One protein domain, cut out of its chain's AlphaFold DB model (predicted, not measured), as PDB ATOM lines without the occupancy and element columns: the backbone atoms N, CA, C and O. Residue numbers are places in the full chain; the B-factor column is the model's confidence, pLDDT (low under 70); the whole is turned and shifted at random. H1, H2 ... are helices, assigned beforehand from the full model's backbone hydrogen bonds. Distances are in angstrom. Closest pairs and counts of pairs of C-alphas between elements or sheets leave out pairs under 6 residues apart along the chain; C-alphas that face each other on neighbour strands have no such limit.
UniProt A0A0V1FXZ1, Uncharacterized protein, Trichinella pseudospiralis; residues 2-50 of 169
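Overview. This is residues 2 to 50 of the 169 residues of an uncharacterized protein of Trichinella pseudospiralis (UniProt A0A0V1FXZ1). With little regular structure, this is an open arch of chain: H3, the longest helix, is at one end and H2 at the other, with H1 and the unnamed residues 2 to 14 under the arch. Residues 27 to 38 stick out. The 49 printed residues hold three named helices, H1, H2, H3 in chain order, and no named strand; the class is all helix, with 19 residues in helices. The whole is only just loose, close to compact, with a radius of gyration of the C-alphas of 11.6 A and spans of 34 by 24 by 17 A.

Along the chain. Find C-alpha 39 at (-43.087, -19.332, -9.674); from there H3, residues 39 to 47, runs 13.0 A to C-alpha 47 at (-47.570, -21.995, -21.621). H2 is residues 27 to 30, 5.3 A; H1 is residues 15 to 20, 8.6 A.

Arrangement. H3 is apart from H2 and H1, and H1 and H2 are apart. In H3 and H1 every O i to N i+4 pair is within hydrogen-bond range; H2 is too short for one.

Size, cuts and confidence. The farthest C-alphas, Met 31 and Ser 50, are 35.2 A apart. The printed part has no cut, both links are short, and residues 33 to 50 have pLDDT under 70.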
ATOM      1  N   THR A   2     -56.172   0.191  -8.914       77.12
ATOM      2  CA  THR A   2     -56.291  -1.247  -8.554       77.12
ATOM      3  C   THR A   2     -55.559  -2.179  -9.524       77.12
ATOM      4  O   THR A   2     -54.885  -3.107  -9.096       77.12
ATOM      5  N   HIS A   3     -55.552  -1.862 -10.822       84.69
ATOM      6  CA  HIS A   3     -54.961  -2.708 -11.870       84.69
ATOM      7  C   HIS A   3     -53.497  -3.129 -11.623       84.69
ATOM      8  O   HIS A   3     -53.092  -4.200 -12.040       84.69
ATOM      9  N   ARG A   4     -52.679  -2.312 -10.946       85.50
ATOM     10  CA  ARG A   4     -51.244  -2.599 -10.742       85.50
ATOM     11  C   ARG A   4     -50.961  -3.713  -9.732       85.50
ATOM     12  O   ARG A   4     -49.894  -4.315  -9.819       85.50
ATOM     13  N   ILE A   5     -51.873  -3.942  -8.790       85.19
ATOM     14  CA  ILE A   5     -51.689  -4.847  -7.644       85.19
ATOM     15  C   ILE A   5     -52.636  -6.049  -7.681       85.19
ATOM     16  O   ILE A   5     -52.435  -7.005  -6.943       85.19
ATOM     17  N   THR A   6     -53.662  -6.016  -8.531       86.44
ATOM     18  CA  THR A   6     -54.592  -7.133  -8.699       86.44
ATOM     19  C   THR A   6     -53.983  -8.175  -9.644       86.44
ATOM     20  O   THR A   6     -53.573  -7.813 -10.752       86.44
ATOM     21  N   PRO A   7     -53.896  -9.456  -9.244       86.50
ATOM     22  CA  PRO A   7     -53.412 -10.509 -10.124       86.50
ATOM     23  C   PRO A   7     -54.409 -10.744 -11.261       86.50
ATOM     24  O   PRO A   7     -55.621 -10.766 -11.049       86.50
ATOM     25  N   HIS A   8     -53.904 -10.921 -12.480       84.88
ATOM     26  CA  HIS A   8     -54.761 -11.203 -13.626       84.88
ATOM     27  C   HIS A   8     -55.190 -12.686 -13.617       84.88
ATOM     28  O   HIS A   8     -54.328 -13.547 -13.451       84.88
ATOM     29  N   PRO A   9     -56.472 -13.037 -13.841       82.44
ATOM     30  CA  PRO A   9     -56.973 -14.411 -13.674       82.44
ATOM     31  C   PRO A   9     -56.225 -15.485 -14.478       82.44
ATOM     32  O   PRO A   9     -56.024 -16.594 -13.994       82.44
ATOM     33  N   SER A  10     -55.783 -15.152 -15.694       82.19
ATOM     34  CA  SER A  10     -55.068 -16.097 -16.565       82.19
ATOM     35  C   SER A  10     -53.598 -16.274 -16.185       82.19
ATOM     36  O   SER A  10     -53.070 -17.375 -16.313       82.19
ATOM     37  N   THR A  11     -52.931 -15.217 -15.718       81.25
ATOM     38  CA  THR A  11     -51.488 -15.260 -15.434       81.25
ATOM     39  C   THR A  11     -51.195 -15.462 -13.954       81.25
ATOM     40  O   THR A  11     -50.086 -15.838 -13.602       81.25
ATOM     41  N   LYS A  12     -52.173 -15.197 -13.077       83.50
ATOM     42  CA  LYS A  12     -52.065 -15.155 -11.607       83.50
ATOM     43  C   LYS A  12     -50.994 -14.193 -11.075       83.50
ATOM     44  O   LYS A  12     -50.756 -14.134  -9.871       83.50
ATOM     45  N   LEU A  13     -50.399 -13.402 -11.963       84.31
ATOM     46  CA  LEU A  13     -49.383 -12.399 -11.682       84.31
ATOM     47  C   LEU A  13     -49.990 -11.006 -11.815       84.31
ATOM     48  O   LEU A  13     -50.895 -10.772 -12.625       84.31
ATOM     49  N   THR A  14     -49.482 -10.070 -11.022       88.12
ATOM     50  CA  THR A  14     -49.885  -8.664 -11.126       88.12
ATOM     51  C   THR A  14     -49.157  -7.981 -12.292       88.12
ATOM     52  O   THR A  14     -48.030  -8.352 -12.632       88.12
ATOM     53  N   PRO A  15     -49.731  -6.937 -12.910       89.75
ATOM     54  CA  PRO A  15     -49.031  -6.173 -13.944       89.75
ATOM     55  C   PRO A  15     -47.697  -5.583 -13.467       89.75
ATOM     56  O   PRO A  15     -46.743  -5.509 -14.239       89.75
ATOM     57  N   SER A  16     -47.601  -5.208 -12.187       88.62
ATOM     58  CA  SER A  16     -46.342  -4.740 -11.596       88.62
ATOM     59  C   SER A  16     -45.310  -5.858 -11.463       88.62
ATOM     60  O   SER A  16     -44.126  -5.611 -11.665       88.62
ATOM     61  N   GLU A  17     -45.741  -7.087 -11.173       88.12
ATOM     62  CA  GLU A  17     -44.869  -8.266 -11.131       88.12
ATOM     63  C   GLU A  17     -44.337  -8.641 -12.501       88.12
ATOM     64  O   GLU A  17     -43.147  -8.900 -12.641       88.12
ATOM     65  N   MET A  18     -45.193  -8.625 -13.522       88.44
ATOM     66  CA  MET A  18     -44.762  -8.892 -14.893       88.44
ATOM     67  C   MET A  18     -43.752  -7.844 -15.379       88.44
ATOM     68  O   MET A  18     -42.817  -8.182 -16.099       88.44
ATOM     69  N   PHE A  19     -43.918  -6.585 -14.960       87.81
ATOM     70  CA  PHE A  19     -43.029  -5.486 -15.335       87.81
ATOM     71  C   PHE A  19     -41.706  -5.480 -14.551       87.81
ATOM     72  O   PHE A  19     -40.639  -5.368 -15.146       87.81
ATOM     73  N   LEU A  20     -41.757  -5.615 -13.222       87.00
ATOM     74  CA  LEU A  20     -40.584  -5.496 -12.344       87.00
ATOM     75  C   LEU A  20     -39.925  -6.839 -12.011       87.00
ATOM     76  O   LEU A  20     -38.921  -6.854 -11.299       87.00
ATOM     77  N   LYS A  21     -40.505  -7.960 -12.461       81.50
ATOM     78  CA  LYS A  21     -40.110  -9.341 -12.117       81.50
ATOM     79  C   LYS A  21     -40.035  -9.608 -10.605       81.50
ATOM     80  O   LYS A  21     -39.394 -10.559 -10.172       81.50
ATOM     81  N   LYS A  22     -40.692  -8.771  -9.797       81.69
ATOM     82  CA  LYS A  22     -40.769  -8.861  -8.334       81.69
ATOM     83  C   LYS A  22     -42.137  -8.402  -7.848       81.69
ATOM     84  O   LYS A  22     -42.724  -7.487  -8.430       81.69
ATOM     85  N   ARG A  23     -42.625  -8.992  -6.754       79.94
ATOM     86  CA  ARG A  23     -43.839  -8.514  -6.077       79.94
ATOM     87  C   ARG A  23     -43.518  -7.224  -5.319       79.94
ATOM     88  O   ARG A  23     -42.632  -7.221  -4.466       79.94
ATOM     89  N   ILE A  24     -44.220  -6.131  -5.623       82.94
ATOM     90  CA  ILE A  24     -44.138  -4.903  -4.816       82.94
ATOM     91  C   ILE A  24     -44.855  -5.177  -3.490       82.94
ATOM     92  O   ILE A  24     -45.976  -5.684  -3.499       82.94
ATOM     93  N   ARG A  25     -44.220  -4.846  -2.361       80.00
ATOM     94  CA  ARG A  25     -44.868  -4.955  -1.049       80.00
ATOM     95  C   ARG A  25     -45.980  -3.918  -0.931       80.00
ATOM     96  O   ARG A  25     -45.784  -2.749  -1.256       80.00
ATOM     97  N   THR A  26     -47.144  -4.356  -0.474       82.12
ATOM     98  CA  THR A  26     -48.323  -3.515  -0.229       82.12
ATOM     99  C   THR A  26     -48.781  -3.687   1.214       82.12
ATOM    100  O   THR A  26     -48.338  -4.601   1.898       82.12
ATOM    101  N   VAL A  27     -49.689  -2.839   1.695       82.69
ATOM    102  CA  VAL A  27     -50.224  -2.967   3.065       82.69
ATOM    103  C   VAL A  27     -50.900  -4.327   3.285       82.69
ATOM    104  O   VAL A  27     -50.692  -4.946   4.319       82.69
ATOM    105  N   PHE A  28     -51.627  -4.843   2.287       77.81
ATOM    106  CA  PHE A  28     -52.221  -6.187   2.328       77.81
ATOM    107  C   PHE A  28     -51.158  -7.291   2.436       77.81
ATOM    108  O   PHE A  28     -51.381  -8.307   3.077       77.81
ATOM    109  N   ASP A  29     -49.981  -7.077   1.849       75.62
ATOM    110  CA  ASP A  29     -48.864  -8.015   1.951       75.62
ATOM    111  C   ASP A  29     -48.285  -8.115   3.366       75.62
ATOM    112  O   ASP A  29     -47.807  -9.162   3.784       75.62
ATOM    113  N   LEU A  30     -48.346  -7.022   4.126       78.81
ATOM    114  CA  LEU A  30     -47.882  -6.999   5.514       78.81
ATOM    115  C   LEU A  30     -48.825  -7.756   6.455       78.81
ATOM    116  O   LEU A  30     -48.423  -8.111   7.558       78.81
ATOM    117  N   MET A  31     -50.066  -8.007   6.027       82.12
ATOM    118  CA  MET A  31     -51.071  -8.717   6.820       82.12
ATOM    119  C   MET A  31     -50.928 -10.243   6.739       82.12
ATOM    120  O   MET A  31     -51.446 -10.934   7.612       82.12
ATOM    121  N   PHE A  32     -50.225 -10.780   5.731       71.88
ATOM    122  CA  PHE A  32     -50.084 -12.225   5.528       71.88
ATOM    123  C   PHE A  32     -48.605 -12.624   5.358       71.88
ATOM    124  O   PHE A  32     -48.008 -12.301   4.329       71.88
ATOM    125  N   PRO A  33     -47.988 -13.353   6.313       62.47
ATOM    126  CA  PRO A  33     -46.631 -13.867   6.138       62.47
ATOM    127  C   PRO A  33     -46.602 -14.869   4.974       62.47
ATOM    128  O   PRO A  33     -47.348 -15.848   4.956       62.47
ATOM    129  N   ARG A  34     -45.762 -14.612   3.964       62.44
ATOM    130  CA  ARG A  34     -45.730 -15.420   2.735       62.44
ATOM    131  C   ARG A  34     -44.829 -16.647   2.861       62.44
ATOM    132  O   ARG A  34     -43.630 -16.508   3.095       62.44
ATOM    133  N   GLY A  35     -45.390 -17.822   2.574       58.91
ATOM    134  CA  GLY A  35     -44.639 -18.991   2.109       58.91
ATOM    135  C   GLY A  35     -44.205 -18.817   0.649       58.91
ATOM    136  O   GLY A  35     -44.862 -18.124  -0.132       58.91
ATOM    137  N   ILE A  36     -43.062 -19.396   0.285       58.69
ATOM    138  CA  ILE A  36     -42.451 -19.258  -1.042       58.69
ATOM    139  C   ILE A  36     -43.229 -20.148  -2.022       58.69
ATOM    140  O   ILE A  36     -42.948 -21.334  -2.145       58.69
ATOM    141  N   GLU A  37     -44.251 -19.612  -2.689       62.62
ATOM    142  CA  GLU A  37     -44.941 -20.353  -3.751       62.62
ATOM    143  C   GLU A  37     -44.102 -20.383  -5.038       62.62
ATOM    144  O   GLU A  37     -43.603 -19.356  -5.511       62.62
ATOM    145  N   ASN A  38     -43.979 -21.577  -5.619       61.31
ATOM    146  CA  ASN A  38     -43.142 -21.874  -6.778       61.31
ATOM    147  C   ASN A  38     -43.621 -21.135  -8.041       61.31
ATOM    148  O   ASN A  38     -44.600 -21.510  -8.692       61.31
ATOM    149  N   LEU A  39     -42.881 -20.095  -8.433       61.66
ATOM    150  CA  LEU A  39     -43.087 -19.332  -9.674       61.66
ATOM    151  C   LEU A  39     -43.011 -20.208 -10.941       61.66
ATOM    152  O   LEU A  39     -43.577 -19.859 -11.978       61.66
ATOM    153  N   GLU A  40     -42.321 -21.344 -10.871       62.84
ATOM    154  CA  GLU A  40     -42.143 -22.286 -11.981       62.84
ATOM    155  C   GLU A  40     -43.451 -22.991 -12.361       62.84
ATOM    156  O   GLU A  40     -43.788 -23.092 -13.543       62.84
ATOM    157  N   ASP A  41     -44.259 -23.373 -11.369       63.59
ATOM    158  CA  ASP A  41     -45.564 -24.000 -11.597       63.59
ATOM    159  C   ASP A  41     -46.579 -23.020 -12.207       63.59
ATOM    160  O   ASP A  41     -47.507 -23.432 -12.910       63.59
ATOM    161  N   GLN A  42     -46.408 -21.715 -11.967       61.94
ATOM    162  CA  GLN A  42     -47.225 -20.673 -12.595       61.94
ATOM    163  C   GLN A  42     -46.860 -20.483 -14.072       61.94
ATOM    164  O   GLN A  42     -47.759 -20.414 -14.912       61.94
ATOM    165  N   LYS A  43     -45.561 -20.472 -14.407       64.44
ATOM    166  CA  LYS A  43     -45.089 -20.385 -15.800       64.44
ATOM    167  C   LYS A  43     -45.574 -21.570 -16.634       64.44
ATOM    168  O   LYS A  43     -46.163 -21.362 -17.694       64.44
ATOM    169  N   ARG A  44     -45.456 -22.789 -16.095       64.19
ATOM    170  CA  ARG A  44     -45.907 -24.023 -16.763       64.19
ATOM    171  C   ARG A  44     -47.408 -24.002 -17.089       64.19
ATOM    172  O   ARG A  44     -47.828 -24.492 -18.130       64.19
ATOM    173  N   LYS A  45     -48.238 -23.396 -16.229       64.50
ATOM    174  CA  LYS A  45     -49.691 -23.261 -16.467       64.50
ATOM    175  C   LYS A  45     -50.033 -22.232 -17.556       64.50
ATOM    176  O   LYS A  45     -51.028 -22.414 -18.255       64.50
ATOM    177  N   MET A  46     -49.226 -21.181 -17.730       62.00
ATOM    178  CA  MET A  46     -49.441 -20.178 -18.784       62.00
ATOM    179  C   MET A  46     -49.121 -20.714 -20.183       62.00
ATOM    180  O   MET A  46     -49.893 -20.483 -21.112       62.00
ATOM    181  N   GLU A  47     -48.020 -21.451 -20.329       64.50
ATOM    182  CA  GLU A  47     -47.570 -21.995 -21.621       64.50
ATOM    183  C   GLU A  47     -48.565 -23.015 -22.198       64.50
ATOM    184  O   GLU A  47     -48.821 -23.043 -23.399       64.50
ATOM    185  N   ASN A  48     -49.237 -23.775 -21.332       60.16
ATOM    186  CA  ASN A  48     -50.172 -24.822 -21.746       60.16
ATOM    187  C   ASN A  48     -51.545 -24.305 -22.213       60.16
ATOM    188  O   ASN A  48     -52.346 -25.079 -22.728       60.16
ATOM    189  N   THR A  49     -51.845 -23.009 -22.058       59.53
ATOM    190  CA  THR A  49     -53.162 -22.452 -22.433       59.53
ATOM    191  C   THR A  49     -53.209 -21.971 -23.895       59.53
ATOM    192  O   THR A  49     -54.285 -21.695 -24.424       59.53
ATOM    193  N   SER A  50     -52.071 -21.876 -24.598       58.44
ATOM    194  CA  SER A  50     -52.025 -21.349 -25.975       58.44
ATOM    195  C   SER A  50     -52.350 -22.363 -27.079       58.44
ATOM    196  O   SER A  50     -52.500 -21.969 -28.236       58.44
TER     197      SER A  50